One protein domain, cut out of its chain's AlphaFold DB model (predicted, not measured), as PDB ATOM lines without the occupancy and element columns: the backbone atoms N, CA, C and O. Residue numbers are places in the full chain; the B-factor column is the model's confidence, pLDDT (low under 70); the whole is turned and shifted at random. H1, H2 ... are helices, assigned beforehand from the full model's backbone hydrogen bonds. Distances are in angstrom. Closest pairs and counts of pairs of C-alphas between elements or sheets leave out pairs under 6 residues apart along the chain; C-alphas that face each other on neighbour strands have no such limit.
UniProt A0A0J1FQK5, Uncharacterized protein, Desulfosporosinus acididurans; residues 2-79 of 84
ATOM      1  N   LYS A   2     -39.722 -26.962 -31.866       56.53
ATOM      2  CA  LYS A   2     -38.522 -27.050 -32.712       56.53
ATOM      3  C   LYS A   2     -37.518 -27.930 -31.974       56.53
ATOM      4  O   LYS A   2     -37.175 -27.609 -30.842       56.53
ATOM      5  N   ASN A   3     -37.105 -29.022 -32.600       65.38
ATOM      6  CA  ASN A   3     -35.965 -29.795 -32.133       65.38
ATOM      7  C   ASN A   3     -34.717 -29.134 -32.723       65.38
ATOM      8  O   ASN A   3     -34.708 -28.836 -33.915       65.38
ATOM      9  N   ILE A   4     -33.723 -28.855 -31.882       73.69
ATOM     10  CA  ILE A   4     -32.393 -28.442 -32.333       73.69
ATOM     11  C   ILE A   4     -31.664 -29.675 -32.867       73.69
ATOM     12  O   ILE A   4     -31.741 -30.743 -32.251       73.69
ATOM     13  N   GLU A   5     -30.984 -29.555 -34.001       78.94
ATOM     14  CA  GLU A   5     -30.064 -30.601 -34.430       78.94
ATOM     15  C   GLU A   5     -28.753 -30.451 -33.651       78.94
ATOM     16  O   GLU A   5     -28.166 -29.371 -33.573       78.94
ATOM     17  N   ILE A   6     -28.323 -31.543 -33.015       81.44
ATOM     18  CA  ILE A   6     -27.057 -31.634 -32.289       81.44
ATOM     19  C   ILE A   6     -26.223 -32.699 -32.992       81.44
ATOM     20  O   ILE A   6     -26.605 -33.873 -33.018       81.44
ATOM     21  N   ASP A   7     -25.072 -32.308 -33.531       84.06
ATOM     22  CA  ASP A   7     -24.068 -33.275 -33.957       84.06
ATOM     23  C   ASP A   7     -23.482 -33.911 -32.700       84.06
ATOM     24  O   ASP A   7     -22.840 -33.244 -31.900       84.06
ATOM     25  N   SER A   8     -23.701 -35.211 -32.517       83.25
ATOM     26  CA  SER A   8     -23.268 -35.943 -31.321       83.25
ATOM     27  C   SER A   8     -21.746 -36.136 -31.238       83.25
ATOM     28  O   SER A   8     -21.240 -36.711 -30.271       83.25
ATOM     29  N   THR A   9     -21.003 -35.705 -32.257       85.62
ATOM     30  CA  THR A   9     -19.553 -35.850 -32.337       85.62
ATOM     31  C   THR A   9     -18.850 -34.800 -31.484       85.62
ATOM     32  O   THR A   9     -19.005 -33.597 -31.676       85.62
ATOM     33  N   ILE A  10     -17.997 -35.264 -30.570       86.06
ATOM     34  CA  ILE A  10     -17.107 -34.393 -29.802       86.06
ATOM     35  C   ILE A  10     -15.802 -34.200 -30.568       86.06
ATOM     36  O   ILE A  10     -14.976 -35.111 -30.675       86.06
ATOM     37  N   TYR A  11     -15.592 -32.985 -31.058       89.69
ATOM     38  CA  TYR A  11     -14.373 -32.585 -31.748       89.69
ATOM     39  C   TYR A  11     -13.332 -32.066 -30.756       89.69
ATOM     40  O   TYR A  11     -13.665 -31.446 -29.747       89.69
ATOM     41  N   LYS A  12     -12.056 -32.298 -31.070       90.62
ATOM     42  CA  LYS A  12     -10.892 -31.828 -30.292       90.62
ATOM     43  C   LYS A  12      -9.962 -30.926 -31.106       90.62
ATOM     44  O   LYS A  12      -8.833 -30.668 -30.709       90.62
ATOM     45  N   THR A  13     -10.412 -30.531 -32.290       92.19
ATOM     46  CA  THR A  13      -9.636 -29.792 -33.284       92.19
ATOM     47  C   THR A  13     -10.505 -28.709 -33.900       92.19
ATOM     48  O   THR A  13     -11.741 -28.792 -33.858       92.19
ATOM     49  N   LYS A  14      -9.858 -27.719 -34.514       92.12
ATOM     50  CA  LYS A  14     -10.535 -26.602 -35.165       92.12
ATOM     51  C   LYS A  14     -11.407 -27.098 -36.327       92.12
ATOM     52  O   LYS A  14     -10.979 -27.998 -37.059       92.12
ATOM     53  N   PRO A  15     -12.621 -26.546 -36.520       92.25
ATOM     54  CA  PRO A  15     -13.448 -26.870 -37.676       92.25
ATOM     55  C   PRO A  15     -12.836 -26.354 -38.988       92.25
ATOM     56  O   PRO A  15     -11.947 -25.502 -39.009       92.25
ATOM     57  N   ASN A  16     -13.349 -26.843 -40.119       89.06
ATOM     58  CA  ASN A  16     -13.061 -26.220 -41.409       89.06
ATOM     59  C   ASN A  16     -13.665 -24.802 -41.432       89.06
ATOM     60  O   ASN A  16     -14.774 -24.588 -40.952       89.06
ATOM     61  N   LYS A  17     -12.945 -23.844 -42.022       81.81
ATOM     62  CA  LYS A  17     -13.357 -22.438 -42.137       81.81
ATOM     63  C   LYS A  17     -14.665 -22.246 -42.915       81.81
ATOM     64  O   LYS A  17     -15.323 -21.219 -42.762       81.81
ATOM     65  N   ALA A  18     -15.033 -23.197 -43.775       77.31
ATOM     66  CA  ALA A  18     -16.297 -23.145 -44.499       77.31
ATOM     67  C   ALA A  18     -17.478 -23.091 -43.508       77.31
ATOM     68  O   ALA A  18     -17.623 -23.974 -42.668       77.31
ATOM     69  N   ASN A  19     -18.317 -22.057 -43.624       85.38
ATOM     70  CA  ASN A  19     -19.476 -21.780 -42.759       85.38
ATOM     71  C   ASN A  19     -19.156 -21.393 -41.302       85.38
ATOM     72  O   ASN A  19     -20.009 -21.557 -40.434       85.38
ATOM     73  N   ARG A  20     -17.960 -20.861 -41.024       88.31
ATOM     74  CA  ARG A  20     -17.586 -20.342 -39.697       88.31
ATOM     75  C   ARG A  20     -17.346 -18.842 -39.748       88.31
ATOM     76  O   ARG A  20     -16.882 -18.322 -40.767       88.31
ATOM     77  N   SER A  21     -17.663 -18.143 -38.660       89.81
ATOM     78  CA  SER A  21     -17.352 -16.716 -38.570       89.81
ATOM     79  C   SER A  21     -15.842 -16.507 -38.444       89.81
ATOM     80  O   SER A  21     -15.086 -17.422 -38.101       89.81
ATOM     81  N   LYS A  22     -15.370 -15.295 -38.744       90.56
ATOM     82  CA  LYS A  22     -13.946 -14.984 -38.601       90.56
ATOM     83  C   LYS A  22     -13.542 -15.032 -37.125       90.56
ATOM     84  O   LYS A  22     -12.495 -15.573 -36.794       90.56
ATOM     85  N   GLU A  23     -14.399 -14.499 -36.264       90.88
ATOM     86  CA  GLU A  23     -14.202 -14.379 -34.826       90.88
ATOM     87  C   GLU A  23     -14.089 -15.756 -34.166       90.88
ATOM     88  O   GLU A  23     -13.204 -15.977 -33.343       90.88
ATOM     89  N   GLU A  24     -14.935 -16.709 -34.568       90.69
ATOM     90  CA  GLU A  24     -14.867 -18.092 -34.089       90.69
ATOM     91  C   GLU A  24     -13.524 -18.742 -34.459       90.69
ATOM     92  O   GLU A  24     -12.867 -19.364 -33.623       90.69
ATOM     93  N   MET A  25     -13.075 -18.556 -35.702       94.75
ATOM     94  CA  MET A  25     -11.807 -19.117 -36.170       94.75
ATOM     95  C   MET A  25     -10.598 -18.490 -35.467       94.75
ATOM     96  O   MET A  25      -9.678 -19.220 -35.102       94.75
ATOM     97  N   ASP A  26     -10.619 -17.176 -35.223       94.19
ATOM     98  CA  ASP A  26      -9.556 -16.475 -34.493       94.19
ATOM     99  C   ASP A  26      -9.407 -17.015 -33.053       94.19
ATOM    100  O   ASP A  26      -8.289 -17.126 -32.541       94.19
ATOM    101  N   VAL A  27     -10.514 -17.400 -32.398       94.38
ATOM    102  CA  VAL A  27     -10.490 -18.036 -31.068       94.38
ATOM    103  C   VAL A  27      -9.823 -19.409 -31.127       94.38
ATOM    104  O   VAL A  27      -8.945 -19.694 -30.310       94.38
ATOM    105  N   TYR A  28     -10.189 -20.255 -32.093       95.25
ATOM    106  CA  TYR A  28      -9.547 -21.564 -32.233       95.25
ATOM    107  C   TYR A  28      -8.060 -21.451 -32.570       95.25
ATOM    108  O   TYR A  28      -7.255 -22.176 -31.989       95.25
ATOM    109  N   ASP A  29      -7.679 -20.512 -33.441       94.94
ATOM    110  CA  ASP A  29      -6.273 -20.233 -33.757       94.94
ATOM    111  C   ASP A  29      -5.490 -19.808 -32.507       94.94
ATOM    112  O   ASP A  29      -4.344 -20.223 -32.307       94.94
ATOM    113  N   LEU A  30      -6.102 -19.006 -31.631       96.12
ATOM    114  CA  LEU A  30      -5.498 -18.621 -30.360       96.12
ATOM    115  C   LEU A  30      -5.299 -19.825 -29.430       96.12
ATOM    116  O   LEU A  30      -4.219 -19.956 -28.854       96.12
ATOM    117  N   LEU A  31      -6.309 -20.687 -29.289       95.25
ATOM    118  CA  LEU A  31      -6.240 -21.886 -28.447       95.25
ATOM    119  C   LEU A  31      -5.161 -22.858 -28.935       95.25
ATOM    120  O   LEU A  31      -4.349 -23.310 -28.130       95.25
ATOM    121  N   GLU A  32      -5.099 -23.115 -30.246       94.06
ATOM    122  CA  GLU A  32      -4.066 -23.962 -30.859       94.06
ATOM    123  C   GLU A  32      -2.665 -23.365 -30.666       94.06
ATOM    124  O   GLU A  32      -1.735 -24.075 -30.289       94.06
ATOM    125  N   ARG A  33      -2.503 -22.049 -30.851       96.25
ATOM    126  CA  ARG A  33      -1.212 -21.365 -30.656       96.25
ATOM    127  C   ARG A  33      -0.715 -21.417 -29.210       96.25
ATOM    128  O   ARG A  33       0.494 -21.379 -28.988       96.25
ATOM    129  N   LEU A  34      -1.629 -21.443 -28.243       96.81
ATOM    130  CA  LEU A  34      -1.314 -21.516 -26.816       96.81
ATOM    131  C   LEU A  34      -1.241 -22.954 -26.281       96.81
ATOM    132  O   LEU A  34      -0.994 -23.120 -25.091       96.81
ATOM    133  N   ASP A  35      -1.455 -23.962 -27.133       93.81
ATOM    134  CA  ASP A  35      -1.523 -25.378 -26.749       93.81
ATOM    135  C   ASP A  35      -2.569 -25.653 -25.648       93.81
ATOM    136  O   ASP A  35      -2.375 -26.455 -24.735       93.81
ATOM    137  N   ILE A  36      -3.701 -24.940 -25.704       94.12
ATOM    138  CA  ILE A  36      -4.809 -25.123 -24.763       94.12
ATOM    139  C   ILE A  36      -5.770 -26.164 -25.351       94.12
ATOM    140  O   ILE A  36      -6.405 -25.889 -26.371       94.12
ATOM    141  N   PRO A  37      -5.935 -27.341 -24.721       89.38
ATOM    142  CA  PRO A  37      -6.866 -28.350 -25.205       89.38
ATOM    143  C   PRO A  37      -8.317 -27.897 -25.009       89.38
ATOM    144  O   PRO A  37      -8.678 -27.343 -23.970       89.38
ATOM    145  N   TYR A  38      -9.166 -28.192 -25.989       88.62
ATOM    146  CA  TYR A  38     -10.596 -27.896 -25.941       88.62
ATOM    147  C   TYR A  38     -11.422 -29.034 -26.539       88.62
ATOM    148  O   TYR A  38     -10.930 -29.878 -27.290       88.62
ATOM    149  N   PHE A  39     -12.705 -29.034 -26.192       87.62
ATOM    150  CA  PHE A  39     -13.721 -29.903 -26.767       87.62
ATOM    151  C   PHE A  39     -14.798 -29.028 -27.393       87.62
ATOM    152  O   PHE A  39     -15.104 -27.951 -26.882       87.62
ATOM    153  N   ARG A  40     -15.368 -29.489 -28.501       88.31
ATOM    154  CA  ARG A  40     -16.388 -28.761 -29.250       88.31
ATOM    155  C   ARG A  40     -17.494 -29.720 -29.668       88.31
ATOM    156  O   ARG A  40     -17.207 -30.843 -30.074       88.31
ATOM    157  N   LEU A  41     -18.729 -29.247 -29.587       86.69
ATOM    158  CA  LEU A  41     -19.939 -29.930 -30.030       86.69
ATOM    159  C   LEU A  41     -20.696 -28.942 -30.913       86.69
ATOM    160  O   LEU A  41     -20.919 -27.806 -30.495       86.69
ATOM    161  N   ASP A  42     -21.039 -29.355 -32.126       85.88
ATOM    162  CA  ASP A  42     -21.831 -28.524 -33.026       85.88
ATOM    163  C   ASP A  42     -23.319 -28.730 -32.761       85.88
ATOM    164  O   ASP A  42     -23.796 -29.857 -32.636       85.88
ATOM    165  N   HIS A  43     -24.058 -27.629 -32.682       83.81
ATOM    166  CA  HIS A  43     -25.505 -27.643 -32.538       83.81
ATOM    167  C   HIS A  43     -26.112 -26.412 -33.213       83.81
ATOM    168  O   HIS A  43     -25.452 -25.378 -33.345       83.81
ATOM    169  N   ASP A  44     -27.378 -26.511 -33.608       79.75
ATOM    170  CA  ASP A  44     -28.155 -25.348 -34.034       79.75
ATOM    171  C   ASP A  44     -28.238 -24.297 -32.922       79.75
ATOM    172  O   ASP A  44     -28.158 -24.620 -31.734       79.75
ATOM    173  N   GLU A  45     -28.453 -23.033 -33.292       73.50
ATOM    174  CA  GLU A  45     -28.704 -21.963 -32.324       73.50
ATOM    175  C   GLU A  45     -29.789 -22.401 -31.327       73.50
ATOM    176  O   GLU A  45     -30.894 -22.771 -31.725       73.50
ATOM    177  N   THR A  46     -29.465 -22.390 -30.030       66.38
ATOM    178  CA  THR A  46     -30.394 -22.784 -28.970       66.38
ATOM    179  C   THR A  46     -31.305 -21.599 -28.637       66.38
ATOM    180  O   THR A  46     -30.868 -20.630 -28.017       66.38
ATOM    181  N   PRO A  47     -32.598 -21.625 -29.012       69.81
ATOM    182  CA  PRO A  47     -33.462 -20.452 -28.873       69.81
ATOM    183  C   PRO A  47     -33.994 -20.249 -27.443       69.81
ATOM    184  O   PRO A  47     -34.696 -19.271 -27.188       69.81
ATOM    185  N   SER A  48     -33.736 -21.181 -26.517       69.56
ATOM    186  CA  SER A  48     -34.220 -21.113 -25.135       69.56
ATOM    187  C   SER A  48     -33.305 -21.855 -24.156       69.56
ATOM    188  O   SER A  48     -32.511 -22.709 -24.551       69.56
ATOM    189  N   ILE A  49     -33.443 -21.547 -22.862       69.25
ATOM    190  CA  ILE A  49     -32.656 -22.167 -21.780       69.25
ATOM    191  C   ILE A  49     -32.920 -23.678 -21.713       69.25
ATOM    192  O   ILE A  49     -31.994 -24.458 -21.534       69.25
ATOM    193  N   GLU A  50     -34.159 -24.114 -21.948       68.62
ATOM    194  CA  GLU A  50     -34.535 -25.534 -21.971       68.62
ATOM    195  C   GLU A  50     -33.848 -26.312 -23.104       68.62
ATOM    196  O   GLU A  50     -33.724 -27.536 -23.048       68.62
ATOM    197  N   MET A  51     -33.408 -25.618 -24.156       67.62
ATOM    198  CA  MET A  51     -32.633 -26.217 -25.241       67.62
ATOM    199  C   MET A  51     -31.144 -26.324 -24.882       67.62
ATOM    200  O   MET A  51     -30.480 -27.243 -25.357       67.62
ATOM    201  N   CYS A  52     -30.628 -25.475 -23.983       68.12
ATOM    202  CA  CYS A  52     -29.269 -25.606 -23.449       68.12
ATOM    203  C   CYS A  52     -29.097 -26.903 -22.644       68.12
ATOM    204  O   CYS A  52     -28.068 -27.560 -22.786       68.12
ATOM    205  N   ASP A  53     -30.120 -27.340 -21.897       68.94
ATOM    206  CA  ASP A  53     -30.098 -28.606 -21.143       68.94
ATOM    207  C   ASP A  53     -29.780 -29.825 -22.032       68.94
ATOM    208  O   ASP A  53     -29.159 -30.794 -21.586       68.94
ATOM    209  N   GLN A  54     -30.204 -29.809 -23.301       67.19
ATOM    210  CA  GLN A  54     -29.923 -30.897 -24.250       67.19
ATOM    211  C   GLN A  54     -28.453 -30.913 -24.689       67.19
ATOM    212  O   GLN A  54     -27.866 -31.986 -24.859       67.19
ATOM    213  N   VAL A  55     -27.839 -29.737 -24.805       66.69
ATOM    214  CA  VAL A  55     -26.411 -29.581 -25.111       66.69
ATOM    215  C   VAL A  55     -25.565 -29.984 -23.897       66.69
ATOM    216  O   VAL A  55     -24.612 -30.749 -24.047       66.69
ATOM    217  N   GLU A  56     -25.958 -29.581 -22.680       70.88
ATOM    218  CA  GLU A  56     -25.287 -29.973 -21.426       70.88
ATOM    219  C   GLU A  56     -25.220 -31.492 -21.250       70.88
ATOM    220  O   GLU A  56     -24.165 -32.056 -20.949       70.88
ATOM    221  N   ARG A  57     -26.352 -32.175 -21.473       71.94
ATOM    222  CA  ARG A  57     -26.429 -33.640 -21.385       71.94
ATOM    223  C   ARG A  57     -25.511 -34.318 -22.394       71.94
ATOM    224  O   ARG A  57     -24.887 -35.316 -22.050       71.94
ATOM    225  N   SER A  58     -25.415 -33.772 -23.605       68.12
ATOM    226  CA  SER A  58     -24.562 -34.311 -24.670       68.12
ATOM    227  C   SER A  58     -23.071 -34.128 -24.372       68.12
ATOM    228  O   SER A  58     -22.273 -35.019 -24.645       68.12
ATOM    229  N   LEU A  59     -22.692 -33.003 -23.759       65.31
ATOM    230  CA  LEU A  59     -21.310 -32.725 -23.351       65.31
ATOM    231  C   LEU A  59     -20.908 -33.419 -22.040       65.31
ATOM    232  O   LEU A  59     -19.718 -33.517 -21.739       65.31
ATOM    233  N   GLY A  60     -21.877 -33.863 -21.232       64.25
ATOM    234  CA  GLY A  60     -21.626 -34.347 -19.872       64.25
ATOM    235  C   GLY A  60     -21.069 -33.262 -18.939       64.25
ATOM    236  O   GLY A  60     -20.478 -33.578 -17.906       64.25
ATOM    237  N   GLN A  61     -21.224 -31.988 -19.307       58.88
ATOM    238  CA  GLN A  61     -20.729 -30.825 -18.579       58.88
ATOM    239  C   GLN A  61     -21.839 -29.791 -18.441       58.88
ATOM    240  O   GLN A  61     -22.658 -29.612 -19.341       58.88
ATOM    241  N   LYS A  62     -21.846 -29.089 -17.309       57.28
ATOM    242  CA  LYS A  62     -22.772 -27.985 -17.077       57.28
ATOM    243  C   LYS A  62     -22.321 -26.768 -17.883       57.28
ATOM    244  O   LYS A  62     -21.173 -26.344 -17.750       57.28
ATOM    245  N   ILE A  63     -23.212 -26.213 -18.696       63.22
ATOM    246  CA  ILE A  63     -22.972 -24.986 -19.445       63.22
ATOM    247  C   ILE A  63     -23.331 -23.831 -18.517       63.22
ATOM    248  O   ILE A  63     -24.440 -23.714 -18.000       63.22
ATOM    249  N   TYR A  64     -22.372 -22.944 -18.284       57.88
ATOM    250  CA  TYR A  64     -22.625 -21.737 -17.514       57.88
ATOM    251  C   TYR A  64     -22.946 -20.607 -18.484       57.88
ATOM    252  O   TYR A  64     -22.073 -20.106 -19.186       57.88
ATOM    253  N   GLN A  65     -24.220 -20.220 -18.540       50.00
ATOM    254  CA  GLN A  65     -24.618 -18.981 -19.191       50.00
ATOM    255  C   GLN A  65     -24.306 -17.820 -18.244       50.00
ATOM    256  O   GLN A  65     -24.927 -17.692 -17.185       50.00
ATOM    257  N   ASP A  66     -23.368 -16.957 -18.630       50.38
ATOM    258  CA  ASP A  66     -23.077 -15.729 -17.892       50.38
ATOM    259  C   ASP A  66     -24.280 -14.776 -17.979       50.38
ATOM    260  O   ASP A  66     -24.433 -13.972 -18.899       50.38
ATOM    261  N   ARG A  67     -25.177 -14.852 -16.993       42.78
ATOM    262  CA  ARG A  67     -26.189 -13.819 -16.754       42.78
ATOM    263  C   ARG A  67     -25.471 -12.591 -16.201       42.78
ATOM    264  O   ARG A  67     -25.212 -12.499 -15.002       42.78
ATOM    265  N   LEU A  68     -25.183 -11.626 -17.075       43.31
ATOM    266  CA  LEU A  68     -24.642 -10.296 -16.751       43.31
ATOM    267  C   LEU A  68     -25.631  -9.424 -15.939       43.31
ATOM    268  O   LEU A  68     -25.860  -8.267 -16.259       43.31
ATOM    269  N   SER A  69     -26.238  -9.961 -14.879       47.81
ATOM    270  CA  SER A  69     -27.052  -9.201 -13.921       47.81
ATOM    271  C   SER A  69     -26.434  -9.155 -12.519       47.81
ATOM    272  O   SER A  69     -27.058  -8.650 -11.592       47.81
ATOM    273  N   HIS A  70     -25.239  -9.722 -12.329       41.97
ATOM    274  CA  HIS A  70     -24.526  -9.722 -11.041       41.97
ATOM    275  C   HIS A  70     -23.047  -9.317 -11.141       41.97
ATOM    276  O   HIS A  70     -22.345  -9.281 -10.133       41.97
ATOM    277  N   LEU A  71     -22.564  -8.989 -12.344       43.19
ATOM    278  CA  LEU A  71     -21.155  -8.671 -12.585       43.19
ATOM    279  C   LEU A  71     -20.805  -7.186 -12.410       43.19
ATOM    280  O   LEU A  71     -19.625  -6.852 -12.452       43.19
ATOM    281  N   ASP A  72     -21.763  -6.312 -12.087       48.00
ATOM    282  CA  ASP A  72     -21.461  -4.910 -11.749       48.00
ATOM    283  C   ASP A  72     -20.575  -4.773 -10.492       48.00
ATOM    284  O   ASP A  72     -19.871  -3.778 -10.336       48.00
ATOM    285  N   TYR A  73     -20.521  -5.797  -9.630       45.28
ATOM    286  CA  TYR A  73     -19.726  -5.778  -8.395       45.28
ATOM    287  C   TYR A  73     -18.283  -6.293  -8.529       45.28
ATOM    288  O   TYR A  73     -17.493  -6.107  -7.606       45.28
ATOM    289  N   LEU A  74     -17.896  -6.906  -9.656       43.97
ATOM    290  CA  LEU A  74     -16.554  -7.501  -9.829       43.97
ATOM    291  C   LEU A  74     -15.725  -6.856 -10.955       43.97
ATOM    292  O   LEU A  74     -14.647  -7.340 -11.310       43.97
ATOM    293  N   LEU A  75     -16.180  -5.720 -11.490       45.81
ATOM    294  CA  LEU A  75     -15.549  -5.014 -12.607       45.81
ATOM    295  C   LEU A  75     -14.550  -3.915 -12.193       45.81
ATOM    296  O   LEU A  75     -14.728  -2.745 -12.536       45.81
ATOM    297  N   PRO A  76     -13.404  -4.286 -11.597       42.28
ATOM    298  CA  PRO A  76     -12.152  -3.623 -11.969       42.28
ATOM    299  C   PRO A  76     -11.364  -4.408 -13.024       42.28
ATOM    300  O   PRO A  76     -10.497  -3.834 -13.674       42.28
ATOM    301  N   ARG A  77     -11.646  -5.708 -13.219       45.31
ATOM    302  CA  ARG A  77     -10.761  -6.601 -13.993       45.31
ATOM    303  C   ARG A  77     -11.185  -6.956 -15.421       45.31
ATOM    304  O   ARG A  77     -10.317  -7.389 -16.166       45.31
ATOM    305  N   LEU A  78     -12.429  -6.719 -15.852       40.81
ATOM    306  CA  LEU A  78     -12.835  -6.989 -17.253       40.81
ATOM    307  C   LEU A  78     -12.870  -5.739 -18.150       40.81
ATOM    308  O   LEU A  78     -13.231  -5.833 -19.320       40.81
ATOM    309  N   LYS A  79     -12.439  -4.564 -17.664       40.19
ATOM    310  CA  LYS A  79     -12.282  -3.374 -18.528       40.19
ATOM    311  C   LYS A  79     -11.177  -3.523 -19.585       40.19
ATOM    312  O   LYS A  79     -11.084  -2.679 -20.465       40.19
TER     313      LYS A  79
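AT A GLANCE: This is residues 2 to 79 of the 84 residues of an uncharacterized protein of Desulfosporosinus acididurans (UniProt A0A0J1FQK5). What does the model look like? It has little regular structure: a stretch of loop leads into H1, and H1 and H2 lie at opposite ends of a loose body in which residues 5 to 12 run beside residues 38 to 43, while residues 66 to 79 stick out as a tail. What is its make-up? The printed part has 78 residues, with 23 of them, under half, in two named helices, and no named strand; the class is all helix. How large is it? It is loose, with a radius of gyration of the C-alphas of 15.1 A and spans of 38 by 35 by 23 A.

HOW THE PARTS SIT: How do the helices stand? H1, residues 22 to 33, and H2, residues 49 to 59, are apart. What do their backbones show? Every O i to N i+4 pair in H1 is within hydrogen-bond range, and 5 of 7 in H2.

IN THESE COORDINATES: Where does H1 begin? C-alpha 22 is at (-13.946, -14.984, -38.601), 16.3 A from C-alpha 33. Where does H2 end? C-alpha 59 is at (-21.310, -32.725, -23.351), 15.6 A from C-alpha 49.

THE WHOLE: Is the printed part continuous? It has no cut, and a long link of 15 residues joins H1 to H2. Where is confidence low? Residues 2 to 3, 46 to 55 and 58 to 79 have pLDDT under 70.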